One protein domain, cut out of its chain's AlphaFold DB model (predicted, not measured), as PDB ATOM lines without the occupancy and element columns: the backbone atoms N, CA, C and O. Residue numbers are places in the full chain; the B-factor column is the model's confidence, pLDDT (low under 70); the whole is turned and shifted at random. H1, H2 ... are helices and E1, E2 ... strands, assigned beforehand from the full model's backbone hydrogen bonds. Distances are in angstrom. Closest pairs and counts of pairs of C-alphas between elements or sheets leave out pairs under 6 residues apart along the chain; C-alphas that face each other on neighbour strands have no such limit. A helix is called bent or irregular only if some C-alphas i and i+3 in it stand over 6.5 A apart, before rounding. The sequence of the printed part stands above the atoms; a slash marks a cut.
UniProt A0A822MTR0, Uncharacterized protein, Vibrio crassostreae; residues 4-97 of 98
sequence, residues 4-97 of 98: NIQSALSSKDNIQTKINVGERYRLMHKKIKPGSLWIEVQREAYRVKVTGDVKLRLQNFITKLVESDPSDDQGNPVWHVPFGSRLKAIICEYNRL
ATOM      1  N   ASN A   4     317.995 273.396 310.599       85.56
ATOM      2  CA  ASN A   4     318.690 274.636 310.948       85.56
ATOM      3  C   ASN A   4     319.481 275.178 309.752       85.56
ATOM      4  O   ASN A   4     319.475 276.381 309.494       85.56
ATOM      5  N   ILE A   5     320.119 274.284 308.993       86.25
ATOM      6  CA  ILE A   5     320.857 274.635 307.774       86.25
ATOM      7  C   ILE A   5     319.885 275.085 306.681       86.25
ATOM      8  O   ILE A   5     320.112 276.112 306.045       86.25
ATOM      9  N   GLN A   6     318.770 274.372 306.499       88.38
ATOM     10  CA  GLN A   6     317.729 274.747 305.539       88.38
ATOM     11  C   GLN A   6     317.142 276.129 305.847       88.38
ATOM     12  O   GLN A   6     317.056 276.973 304.958       88.38
ATOM     13  N   SER A   7     316.805 276.387 307.111       87.12
ATOM     14  CA  SER A   7     316.310 277.690 307.562       87.12
ATOM     15  C   SER A   7     317.340 278.802 307.336       87.12
ATOM     16  O   SER A   7     317.000 279.866 306.820       87.12
ATOM     17  N   ALA A   8     318.620 278.561 307.640       88.00
ATOM     18  CA  ALA A   8     319.679 279.551 307.441       88.00
ATOM     19  C   ALA A   8     319.959 279.875 305.961       88.00
ATOM     20  O   ALA A   8     320.394 280.988 305.655       88.00
ATOM     21  N   LEU A   9     319.709 278.921 305.062       88.62
ATOM     22  CA  LEU A   9     319.878 279.076 303.615       88.62
ATOM     23  C   LEU A   9     318.647 279.646 302.912       88.62
ATOM     24  O   LEU A   9     318.762 280.081 301.764       88.62
ATOM     25  N   SER A  10     317.487 279.668 303.576       82.62
ATOM     26  CA  SER A  10     316.311 280.343 303.031       82.62
ATOM     27  C   SER A  10     316.665 281.801 302.706       82.62
ATOM     28  O   SER A  10     317.350 282.471 303.481       82.62
ATOM     29  N   SER A  11     316.285 282.249 301.505       79.88
ATOM     30  CA  SER A  11     316.566 283.591 300.967       79.88
ATOM     31  C   SER A  11     318.057 283.963 300.779       79.88
ATOM     32  O   SER A  11     318.414 285.141 300.892       79.88
ATOM     33  N   LYS A  12     318.963 282.995 300.553       89.31
ATOM     34  CA  LYS A  12     320.396 283.248 300.280       89.31
ATOM     35  C   LYS A  12     320.740 283.095 298.802       89.31
ATOM     36  O   LYS A  12     321.265 282.073 298.366       89.31
ATOM     37  N   ASP A  13     320.488 284.148 298.035       89.38
ATOM     38  CA  ASP A  13     320.601 284.102 296.573       89.38
ATOM     39  C   ASP A  13     322.040 283.999 296.059       89.38
ATOM     40  O   ASP A  13     322.244 283.581 294.918       89.38
ATOM     41  N   ASN A  14     323.051 284.321 296.875       92.69
ATOM     42  CA  ASN A  14     324.461 284.218 296.480       92.69
ATOM     43  C   ASN A  14     325.082 282.856 296.810       92.69
ATOM     44  O   ASN A  14     326.255 282.646 296.502       92.69
ATOM     45  N   ILE A  15     324.331 281.928 297.408       93.69
ATOM     46  CA  ILE A  15     324.843 280.621 297.820       93.69
ATOM     47  C   ILE A  15     324.234 279.518 296.954       93.69
ATOM     48  O   ILE A  15     323.021 279.399 296.809       93.69
ATOM     49  N   GLN A  16     325.092 278.662 296.412       93.25
ATOM     50  CA  GLN A  16     324.718 277.361 295.874       93.25
ATOM     51  C   GLN A  16     325.104 276.273 296.879       93.25
ATOM     52  O   GLN A  16     326.224 276.256 297.386       93.25
ATOM     53  N   THR A  17     324.189 275.344 297.152       92.31
ATOM     54  CA  THR A  17     324.406 274.266 298.127       92.31
ATOM     55  C   THR A  17     324.572 272.927 297.419       92.31
ATOM     56  O   THR A  17     323.778 272.585 296.547       92.31
ATOM     57  N   LYS A  18     325.576 272.145 297.823       91.00
ATOM     58  CA  LYS A  18     325.743 270.735 297.453       91.00
ATOM     59  C   LYS A  18     325.781 269.882 298.718       91.00
ATOM     60  O   LYS A  18     326.562 270.166 299.622       91.00
ATOM     61  N   ILE A  19     324.966 268.835 298.772       88.62
ATOM     62  CA  ILE A  19     324.935 267.879 299.887       88.62
ATOM     63  C   ILE A  19     325.763 266.658 299.487       88.62
ATOM     64  O   ILE A  19     325.570 266.113 298.401       88.62
ATOM     65  N   ASN A  20     326.699 266.251 300.340       87.00
ATOM     66  CA  ASN A  20     327.537 265.072 300.141       87.00
ATOM     67  C   ASN A  20     327.214 263.989 301.183       87.00
ATOM     68  O   ASN A  20     326.415 264.201 302.098       87.00
ATOM     69  N   VAL A  21     327.861 262.829 301.041       81.00
ATOM     70  CA  VAL A  21     327.730 261.678 301.949       81.00
ATOM     71  C   VAL A  21     327.965 262.095 303.406       81.00
ATOM     72  O   VAL A  21     328.865 262.887 303.691       81.00
ATOM     73  N   GLY A  22     327.151 261.551 304.316       78.00
ATOM     74  CA  GLY A  22     327.234 261.840 305.751       78.00
ATOM     75  C   GLY A  22     326.724 263.230 306.135       78.00
ATOM     76  O   GLY A  22     327.239 263.819 307.073       78.00
ATOM     77  N   GLU A  23     325.768 263.781 305.379       78.06
ATOM     78  CA  GLU A  23     325.202 265.119 305.618       78.06
ATOM     79  C   GLU A  23     326.263 266.232 305.672       78.06
ATOM     80  O   GLU A  23     326.192 267.170 306.466       78.06
ATOM     81  N   ARG A  24     327.264 266.141 304.792       89.06
ATOM     82  CA  ARG A  24     328.283 267.181 304.631       89.06
ATOM     83  C   ARG A  24     327.833 268.191 303.588       89.06
ATOM     84  O   ARG A  24     327.822 267.905 302.388       89.06
ATOM     85  N   TYR A  25     327.484 269.383 304.044       93.94
ATOM     86  CA  TYR A  25     327.007 270.480 303.214       93.94
ATOM     87  C   TYR A  25     328.190 271.299 302.710       93.94
ATOM     88  O   TYR A  25     329.000 271.784 303.493       93.94
ATOM     89  N   ARG A  26     328.271 271.486 301.396       95.00
ATOM     90  CA  ARG A  26     329.186 272.429 300.755       95.00
ATOM     91  C   ARG A  26     328.386 273.619 300.250       95.00
ATOM     92  O   ARG A  26     327.557 273.471 299.354       95.00
ATOM     93  N   LEU A  27     328.672 274.789 300.797       95.19
ATOM     94  CA  LEU A  27     328.136 276.068 300.359       95.19
ATOM     95  C   LEU A  27     329.174 276.748 299.468       95.19
ATOM     96  O   LEU A  27     330.328 276.921 299.858       95.19
ATOM     97  N   MET A  28     328.761 277.095 298.255       94.81
ATOM     98  CA  MET A  28     329.585 277.730 297.230       94.81
ATOM     99  C   MET A  28     329.023 279.120 296.950       94.81
ATOM    100  O   MET A  28     327.823 279.267 296.717       94.81
ATOM    101  N   HIS A  29     329.873 280.139 296.969       94.44
ATOM    102  CA  HIS A  29     329.462 281.512 296.709       94.44
ATOM    103  C   HIS A  29     329.467 281.775 295.203       94.44
ATOM    104  O   HIS A  29     330.493 281.611 294.548       94.44
ATOM    105  N   LYS A  30     328.349 282.236 294.639       92.56
ATOM    106  CA  LYS A  30     328.196 282.423 293.183       92.56
ATOM    107  C   LYS A  30     329.225 283.385 292.574       92.56
ATOM    108  O   LYS A  30     329.559 283.251 291.402       92.56
ATOM    109  N   LYS A  31     329.724 284.348 293.359       90.44
ATOM    110  CA  LYS A  31     330.697 285.362 292.910       90.44
ATOM    111  C   LYS A  31     332.155 285.031 293.245       90.44
ATOM    112  O   LYS A  31     333.048 285.640 292.670       90.44
ATOM    113  N   ILE A  32     332.413 284.081 294.150       88.75
ATOM    114  CA  ILE A  32     333.777 283.694 294.541       88.75
ATOM    115  C   ILE A  32     334.009 282.264 294.062       88.75
ATOM    116  O   ILE A  32     333.504 281.313 294.653       88.75
ATOM    117  N   LYS A  33     334.764 282.121 292.967       83.50
ATOM    118  CA  LYS A  33     335.041 280.818 292.342       83.50
ATOM    119  C   LYS A  33     335.951 279.922 293.206       83.50
ATOM    120  O   LYS A  33     335.595 278.759 293.404       83.50
ATOM    121  N   PRO A  34     337.099 280.402 293.724       89.75
ATOM    122  CA  PRO A  34     337.936 279.605 294.616       89.75
ATOM    123  C   PRO A  34     337.420 279.647 296.060       89.75
ATOM    124  O   PRO A  34     337.427 280.680 296.725       89.75
ATOM    125  N   GLY A  35     337.028 278.485 296.579       91.81
ATOM    126  CA  GLY A  35     336.703 278.320 297.994       91.81
ATOM    127  C   GLY A  35     335.249 277.980 298.283       91.81
ATOM    128  O   GLY A  35     334.364 278.043 297.430       91.81
ATOM    129  N   SER A  36     334.998 277.503 299.496       95.25
ATOM    130  CA  SER A  36     333.672 277.067 299.938       95.25
ATOM    131  C   SER A  36     333.580 277.089 301.459       95.25
ATOM    132  O   SER A  36     334.590 276.963 302.153       95.25
ATOM    133  N   LEU A  37     332.354 277.199 301.959       96.19
ATOM    134  CA  LEU A  37     332.019 276.972 303.359       96.19
ATOM    135  C   LEU A  37     331.450 275.554 303.492       96.19
ATOM    136  O   LEU A  37     330.445 275.213 302.873       96.19
ATOM    137  N   TRP A  38     332.114 274.715 304.272       96.50
ATOM    138  CA  TRP A  38     331.731 273.333 304.533       96.50
ATOM    139  C   TRP A  38     331.150 273.210 305.931       96.50
ATOM    140  O   TRP A  38     331.716 273.736 306.887       96.50
ATOM    141  N   ILE A  39     330.030 272.505 306.042       96.19
ATOM    142  CA  ILE A  39     329.321 272.283 307.299       96.19
ATOM    143  C   ILE A  39     329.057 270.787 307.429       96.19
ATOM    144  O   ILE A  39     328.425 270.178 306.568       96.19
ATOM    145  N   GLU A  40     329.536 270.204 308.515       94.75
ATOM    146  CA  GLU A  40     329.265 268.827 308.916       94.75
ATOM    147  C   GLU A  40     328.515 268.852 310.247       94.75
ATOM    148  O   GLU A  40     328.913 269.546 311.185       94.75
ATOM    149  N   VAL A  41     327.394 268.139 310.317       91.81
ATOM    150  CA  VAL A  41     326.584 268.052 311.536       91.81
ATOM    151  C   VAL A  41     327.191 266.978 312.435       91.81
ATOM    152  O   VAL A  41     327.345 265.835 312.016       91.81
ATOM    153  N   GLN A  42     327.544 267.342 313.665       90.56
ATOM    154  CA  GLN A  42     328.001 266.415 314.702       90.56
ATOM    155  C   GLN A  42     326.931 266.279 315.794       90.56
ATOM    156  O   GLN A  42     325.876 266.902 315.720       90.56
ATOM    157  N   ARG A  43     327.193 265.456 316.818       87.44
ATOM    158  CA  ARG A  43     326.219 265.158 317.883       87.44
ATOM    159  C   ARG A  43     325.728 266.410 318.625       87.44
ATOM    160  O   ARG A  43     324.543 266.498 318.921       87.44
ATOM    161  N   GLU A  44     326.618 267.366 318.901       88.25
ATOM    162  CA  GLU A  44     326.325 268.550 319.738       88.25
ATOM    163  C   GLU A  44     326.793 269.880 319.115       88.25
ATOM    164  O   GLU A  44     326.649 270.954 319.702       88.25
ATOM    165  N   ALA A  45     327.363 269.830 317.910       93.12
ATOM    166  CA  ALA A  45     327.950 270.987 317.245       93.12
ATOM    167  C   ALA A  45     327.934 270.826 315.721       93.12
ATOM    168  O   ALA A  45     327.662 269.756 315.175       93.12
ATOM    169  N   TYR A  46     328.265 271.905 315.022       94.56
ATOM    170  CA  TYR A  46     328.613 271.888 313.612       94.56
ATOM    171  C   TYR A  46     330.125 271.991 313.471       94.56
ATOM    172  O   TYR A  46     330.736 272.922 313.993       94.56
ATOM    173  N   ARG A  47     330.728 271.091 312.702       95.31
ATOM    174  CA  ARG A  47     332.102 271.269 312.242       95.31
ATOM    175  C   ARG A  47     332.077 272.142 310.993       95.31
ATOM    176  O   ARG A  47     331.532 271.750 309.961       95.31
ATOM    177  N   VAL A  48     332.640 273.341 311.104       96.88
ATOM    178  CA  VAL A  48     332.623 274.368 310.059       96.88
ATOM    179  C   VAL A  48     334.030 274.561 309.516       96.88
ATOM    180  O   VAL A  48     334.921 274.961 310.253       96.88
ATOM    181  N   LYS A  49     334.224 274.298 308.223       97.06
ATOM    182  CA  LYS A  49     335.506 274.433 307.516       97.06
ATOM    183  C   LYS A  49     335.375 275.458 306.394       97.06
ATOM    184  O   LYS A  49     334.428 275.396 305.615       97.06
ATOM    185  N   VAL A  50     336.335 276.368 306.262       96.31
ATOM    186  CA  VAL A  50     336.402 277.313 305.128       96.31
ATOM    187  C   VAL A  50     337.634 277.035 304.284       96.31
ATOM    188  O   VAL A  50     338.704 276.756 304.815       96.31
ATOM    189  N   THR A  51     337.490 277.093 302.962       95.19
ATOM    190  CA  THR A  51     338.575 276.773 302.022       95.19
ATOM    191  C   THR A  51     338.787 277.884 301.001       95.19
ATOM    192  O   THR A  51     337.863 278.641 300.729       95.19
ATOM    193  N   GLY A  52     339.970 277.961 300.386       92.94
ATOM    194  CA  GLY A  52     340.270 278.932 299.321       92.94
ATOM    195  C   GLY A  52     340.150 280.395 299.767       92.94
ATOM    196  O   GLY A  52     340.368 280.710 300.936       92.94
ATOM    197  N   ASP A  53     339.763 281.289 298.855       91.25
ATOM    198  CA  ASP A  53     339.787 282.746 299.076       91.25
ATOM    199  C   ASP A  53     338.801 283.221 300.148       91.25
ATOM    200  O   ASP A  53     338.969 284.283 300.752       91.25
ATOM    201  N   VAL A  54     337.775 282.418 300.438       91.44
ATOM    202  CA  VAL A  54     336.797 282.743 301.483       91.44
ATOM    203  C   VAL A  54     337.386 282.584 302.889       91.44
ATOM    204  O   VAL A  54     336.858 283.177 303.827       91.44
ATOM    205  N   LYS A  55     338.515 281.866 303.038       92.12
ATOM    206  CA  LYS A  55     339.267 281.734 304.297       92.12
ATOM    207  C   LYS A  55     339.654 283.099 304.855       92.12
ATOM    208  O   LYS A  55     339.279 283.423 305.977       92.12
ATOM    209  N   LEU A  56     340.351 283.911 304.059       85.50
ATOM    210  CA  LEU A  56     340.868 285.213 304.494       85.50
ATOM    211  C   LEU A  56     339.748 286.177 304.902       85.50
ATOM    212  O   LEU A  56     339.927 286.988 305.806       85.50
ATOM    213  N   ARG A  57     338.582 286.066 304.254       89.69
ATOM    214  CA  ARG A  57     337.435 286.942 304.511       89.69
ATOM    215  C   ARG A  57     336.629 286.530 305.741       89.69
ATOM    216  O   ARG A  57     336.107 287.393 306.436       89.69
ATOM    217  N   LEU A  58     336.524 285.230 306.015       94.94
ATOM    218  CA  LEU A  58     335.683 284.723 307.101       94.94
ATOM    219  C   LEU A  58     336.432 284.389 308.384       94.94
ATOM    220  O   LEU A  58     335.813 284.420 309.442       94.94
ATOM    221  N   GLN A  59     337.726 284.070 308.326       95.19
ATOM    222  CA  GLN A  59     338.449 283.529 309.479       95.19
ATOM    223  C   GLN A  59     338.343 284.439 310.709       95.19
ATOM    224  O   GLN A  59     337.902 283.989 311.762       95.19
ATOM    225  N   ASN A  60     338.635 285.732 310.554       94.50
ATOM    226  CA  ASN A  60     338.545 286.692 311.658       94.50
ATOM    227  C   ASN A  60     337.119 286.833 312.205       94.50
ATOM    228  O   ASN A  60     336.937 286.989 313.411       94.50
ATOM    229  N   PHE A  61     336.108 286.787 311.332       96.19
ATOM    230  CA  PHE A  61     334.708 286.862 311.743       96.19
ATOM    231  C   PHE A  61     334.304 285.628 312.558       96.19
ATOM    232  O   PHE A  61     333.740 285.767 313.640       96.19
ATOM    233  N   ILE A  62     334.625 284.426 312.069       96.50
ATOM    234  CA  ILE A  62     334.245 283.173 312.730       96.50
ATOM    235  C   ILE A  62     334.979 283.027 314.066       96.50
ATOM    236  O   ILE A  62     334.324 282.740 315.063       96.50
ATOM    237  N   THR A  63     336.287 283.298 314.124       96.06
ATOM    238  CA  THR A  63     337.059 283.254 315.379       96.06
ATOM    239  C   THR A  63     336.461 284.174 316.442       96.06
ATOM    240  O   THR A  63     336.277 283.753 317.579       96.06
ATOM    241  N   LYS A  64     336.072 285.404 316.076       95.62
ATOM    242  CA  LYS A  64     335.415 286.334 317.011       95.62
ATOM    243  C   LYS A  64     334.025 285.866 317.440       95.62
ATOM    244  O   LYS A  64     333.656 286.049 318.589       95.62
ATOM    245  N   LEU A  65     333.248 285.285 316.527       96.00
ATOM    246  CA  LEU A  65     331.882 284.833 316.801       96.00
ATOM    247  C   LEU A  65     331.829 283.566 317.673       96.00
ATOM    248  O   LEU A  65     330.895 283.379 318.459       96.00
ATOM    249  N   VAL A  66     332.781 282.657 317.461       94.31
ATOM    250  CA  VAL A  66     332.891 281.380 318.180       94.31
ATOM    251  C   VAL A  66     333.715 281.534 319.459       94.31
ATOM    252  O   VAL A  66     333.596 280.693 320.339       94.31
ATOM    253  N   GLU A  67     334.488 282.620 319.581       93.81
ATOM    254  CA  GLU A  67     335.393 282.891 320.707       93.81
ATOM    255  C   GLU A  67     336.459 281.793 320.861       93.81
ATOM    256  O   GLU A  67     336.909 281.473 321.959       93.81
ATOM    257  N   SER A  68     336.866 281.199 319.735       91.69
ATOM    258  CA  SER A  68     337.889 280.159 319.690       91.69
ATOM    259  C   SER A  68     338.720 280.254 318.417       91.69
ATOM    260  O   SER A  68     338.203 280.540 317.328       91.69
ATOM    261  N   ASP A  69     340.002 279.926 318.535       93.88
ATOM    262  CA  ASP A  69     340.860 279.751 317.371       93.88
ATOM    263  C   ASP A  69     340.471 278.493 316.579       93.88
ATOM    264  O   ASP A  69     339.984 277.512 317.159       93.88
ATOM    265  N   PRO A  70     340.637 278.507 315.244       96.44
ATOM    266  CA  PRO A  70     340.414 277.325 314.432       96.44
ATOM    267  C   PRO A  70     341.516 276.285 314.626       96.44
ATOM    268  O   PRO A  70     342.686 276.627 314.794       96.44
ATOM    269  N   SER A  71     341.166 275.014 314.456       96.12
ATOM    270  CA  SER A  71     342.152 273.977 314.149       96.12
ATOM    271  C   SER A  71     342.511 273.980 312.659       96.12
ATOM    272  O   SER A  71     341.768 274.518 311.833       96.12
ATOM    273  N   ASP A  72     343.647 273.375 312.305       95.06
ATOM    274  CA  ASP A  72     344.055 273.193 310.909       95.06
ATOM    275  C   ASP A  72     343.631 271.817 310.376       95.06
ATOM    276  O   ASP A  72     343.876 270.783 310.998       95.06
ATOM    277  N   ASP A  73     342.995 271.809 309.206       93.81
ATOM    278  CA  ASP A  73     342.670 270.609 308.438       93.81
ATOM    279  C   ASP A  73     343.159 270.765 306.994       93.81
ATOM    280  O   ASP A  73     342.445 271.272 306.108       93.81
ATOM    281  N   GLN A  74     344.397 270.317 306.766       91.75
ATOM    282  CA  GLN A  74     345.091 270.390 305.478       91.75
ATOM    283  C   GLN A  74     345.218 271.844 304.991       91.75
ATOM    284  O   GLN A  74     344.842 272.168 303.862       91.75
ATOM    285  N   GLY A  75     345.664 272.751 305.867       91.88
ATOM    286  CA  GLY A  75     345.841 274.177 305.567       91.88
ATOM    287  C   GLY A  75     344.557 275.016 305.631       91.88
ATOM    288  O   GLY A  75     344.571 276.215 305.317       91.88
ATOM    289  N   ASN A  76     343.427 274.415 306.006       95.62
ATOM    290  CA  ASN A  76     342.127 275.079 306.076       95.62
ATOM    291  C   ASN A  76     341.663 275.185 307.532       95.62
ATOM    292  O   ASN A  76     341.672 274.172 308.228       95.62
ATOM    293  N   PRO A  77     341.196 276.361 307.980       96.88
ATOM    294  CA  PRO A  77     340.756 276.531 309.349       96.88
ATOM    295  C   PRO A  77     339.381 275.902 309.566       96.88
ATOM    296  O   PRO A  77     338.492 275.961 308.701       96.88
ATOM    297  N   VAL A  78     339.227 275.302 310.743       97.44
ATOM    298  CA  VAL A  78     338.037 274.569 311.164       97.44
ATOM    299  C   VAL A  78     337.618 274.992 312.564       97.44
ATOM    300  O   VAL A  78     338.434 275.028 313.477       97.44
ATOM    301  N   TRP A  79     336.323 275.239 312.750       97.12
ATOM    302  CA  TRP A  79     335.724 275.535 314.050       97.12
ATOM    303  C   TRP A  79     334.668 274.498 314.411       97.12
ATOM    304  O   TRP A  79     333.936 274.009 313.546       97.12
ATOM    305  N   HIS A  80     334.544 274.221 315.706       95.56
ATOM    306  CA  HIS A  80     333.375 273.550 316.263       95.56
ATOM    307  C   HIS A  80     332.396 274.625 316.723       95.56
ATOM    308  O   HIS A  80     332.623 275.310 317.713       95.56
ATOM    309  N   VAL A  81     331.326 274.812 315.960       95.00
ATOM    310  CA  VAL A  81     330.303 275.825 316.211       95.00
ATOM    311  C   VAL A  81     329.154 275.162 316.966       95.00
ATOM    312  O   VAL A  81     328.467 274.326 316.373       95.00
ATOM    313  N   PRO A  82     328.900 275.509 318.239       92.25
ATOM    314  CA  PRO A  82     327.784 274.942 318.988       92.25
ATOM    315  C   PRO A  82     326.448 275.181 318.283       92.25
ATOM    316  O   PRO A  82     326.275 276.170 317.557       92.25
ATOM    317  N   PHE A  83     325.481 274.295 318.515       89.38
ATOM    318  CA  PHE A  83     324.126 274.501 318.016       89.38
ATOM    319  C   PHE A  83     323.535 275.826 318.518       89.38
ATOM    320  O   PHE A  83     323.744 276.238 319.655       89.38
ATOM    321  N   GLY A  84     322.813 276.518 317.634       85.81
ATOM    322  CA  GLY A  84     322.237 277.832 317.912       85.81
ATOM    323  C   GLY A  84     322.370 278.797 316.737       85.81
ATOM    324  O   GLY A  84     322.511 278.400 315.579       85.81
ATOM    325  N   SER A  85     322.326 280.094 317.041       87.25
ATOM    326  CA  SER A  85     322.295 281.172 316.044       87.25
ATOM    327  C   SER A  85     323.634 281.428 315.343       87.25
ATOM    328  O   SER A  85     323.642 282.011 314.256       87.25
ATOM    329  N   ARG A  86     324.760 280.969 315.910       94.00
ATOM    330  CA  ARG A  86     326.106 281.222 315.363       94.00
ATOM    331  C   ARG A  86     326.263 280.692 313.939       94.00
ATOM    332  O   ARG A  86     326.729 281.426 313.073       94.00
ATOM    333  N   LEU A  87     325.789 279.476 313.648       94.75
ATOM    334  CA  LEU A  87     325.861 278.933 312.286       94.75
ATOM    335  C   LEU A  87     325.102 279.812 311.279       94.75
ATOM    336  O   LEU A  87     325.601 280.089 310.188       94.75
ATOM    337  N   LYS A  88     323.910 280.287 311.655       94.94
ATOM    338  CA  LYS A  88     323.111 281.183 310.809       94.94
ATOM    339  C   LYS A  88     323.855 282.489 310.530       94.94
ATOM    340  O   LYS A  88     323.829 282.959 309.397       94.94
ATOM    341  N   ALA A  89     324.537 283.054 311.526       95.81
ATOM    342  CA  ALA A  89     325.348 284.256 311.347       95.81
ATOM    343  C   ALA A  89     326.506 284.027 310.359       95.81
ATOM    344  O   ALA A  89     326.695 284.845 309.462       95.81
ATOM    345  N   ILE A  90     327.200 282.886 310.440       96.56
ATOM    346  CA  ILE A  90     328.269 282.512 309.495       96.56
ATOM    347  C   ILE A  90     327.732 282.389 308.065       96.56
ATOM    348  O   ILE A  90     328.321 282.937 307.138       96.56
ATOM    349  N   ILE A  91     326.595 281.713 307.869       95.69
ATOM    350  CA  ILE A  91     325.973 281.560 306.542       95.69
ATOM    351  C   ILE A  91     325.520 282.918 305.983       95.69
ATOM    352  O   ILE A  91     325.690 283.193 304.795       95.69
ATOM    353  N   CYS A  92     324.967 283.791 306.830       95.19
ATOM    354  CA  CYS A  92     324.604 285.152 306.443       95.19
ATOM    355  C   CYS A  92     325.821 285.970 306.010       95.19
ATOM    356  O   CYS A  92     325.741 286.647 304.987       95.19
ATOM    357  N   GLU A  93     326.921 285.902 306.759       96.12
ATOM    358  CA  GLU A  93     328.152 286.614 306.420       96.12
ATOM    359  C   GLU A  93     328.764 286.078 305.128       96.12
ATOM    360  O   GLU A  93     329.094 286.842 304.226       96.12
ATOM    361  N   TYR A  94     328.783 284.754 304.965       95.69
ATOM    362  CA  TYR A  94     329.223 284.116 303.731       95.69
ATOM    363  C   TYR A  94     328.435 284.593 302.502       95.69
ATOM    364  O   TYR A  94     329.028 284.879 301.468       95.69
ATOM    365  N   ASN A  95     327.110 284.740 302.613       94.69
ATOM    366  CA  ASN A  95     326.253 285.244 301.530       94.69
ATOM    367  C   ASN A  95     326.532 286.715 301.152       94.69
ATOM    368  O   ASN A  95     326.126 287.157 300.075       94.69
ATOM    369  N   ARG A  96     327.156 287.486 302.051       93.56
ATOM    370  CA  ARG A  96     327.467 288.910 301.872       93.56
ATOM    371  C   ARG A  96     328.853 289.166 301.290       93.56
ATOM    372  O   ARG A  96     329.159 290.326 301.046       93.56
ATOM    373  N   LEU A  97     329.664 288.132 301.042       89.81
ATOM    374  CA  LEU A  97     331.029 288.249 300.508       89.81
ATOM    375  C   LEU A  97     331.083 288.702 299.026       89.81
ATOM    376  O   LEU A  97     331.825 288.130 298.228       89.81
TER     377      LEU A  97
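What this domain is: This is residues 4 to 97 of the 98 residues of an uncharacterized protein of Vibrio crassostreae (UniProt A0A822MTR0). One strongly twisted sheet of six strands has H2 and H3 side by side over one face and its other face bare; short H1 packs on H3. You have 94 printed residues, with named elements in the order H1 E1 E2 E3 E4 H2 E5 E6 H3. The sheet, E1 E2 E3 E4 E6 E5, is antiparallel, the class mixed, and H2 and H3 make two layers with it, helices on one face. The whole is compact, radius of gyration of the C-alphas 11.9 A, spanning 29 by 26 by 25 A.

How they stand to each other: Look first at E1, residues 15 to 20, E2, 24 to 29, E3, 35 to 41, and E4, 45 to 52, a meander, each strand the antiparallel neighbour of the one before. Within hydrogen-bond range you find N 18 and O 26, N 27 and O 37, and N 38 and O 49, each 2.8 A. E6, residues 76 to 82, pairs with E4 at N 48 and O 79, 2.8 A, and forms a hairpin with E5, residues 71 to 73, at N 71 and O 78, 2.9 A. H2, residues 54 to 66, is over E4 and E6 at a height of 8.8 A over the sheet; E4, H2, E5 are a split strand-helix-strand unit, E6 between its strands, with a right-handed crossover. H3, residues 85 to 95, on the same face, touches H2 at a shallow tilt of 20 degrees, opposite ways; their closest C-alphas, Ile 62 and Ile 90, are 6.8 A apart. H1, residues 4 to 9, only grazes the sheet and touches H3, closest C-alphas Ala 8 and Lys 88, 5.1 A. Every O i to N i+4 pair is within hydrogen-bond range in H1 and H3, 7 of 9 in H2, which is irregular: C-alphas 57 and 60 are 7.2 A apart.

Where its parts are: Find C-alpha 4 at (318.690, 274.636, 310.948), where H1 begins, and C-alpha 95 at (326.253, 285.244, 301.530), where H3 ends after 15.6 A. E4 runs 23.2 A, E3 19.8 A, E6 19.3 A, H2 17.2 A.

The domain as a whole: The C-alphas of Lys 31 and Arg 43 are the two farthest apart, 32.4 A. The printed part has no cut, its links between named elements are tight, and no printed residue is under 70 in pLDDT.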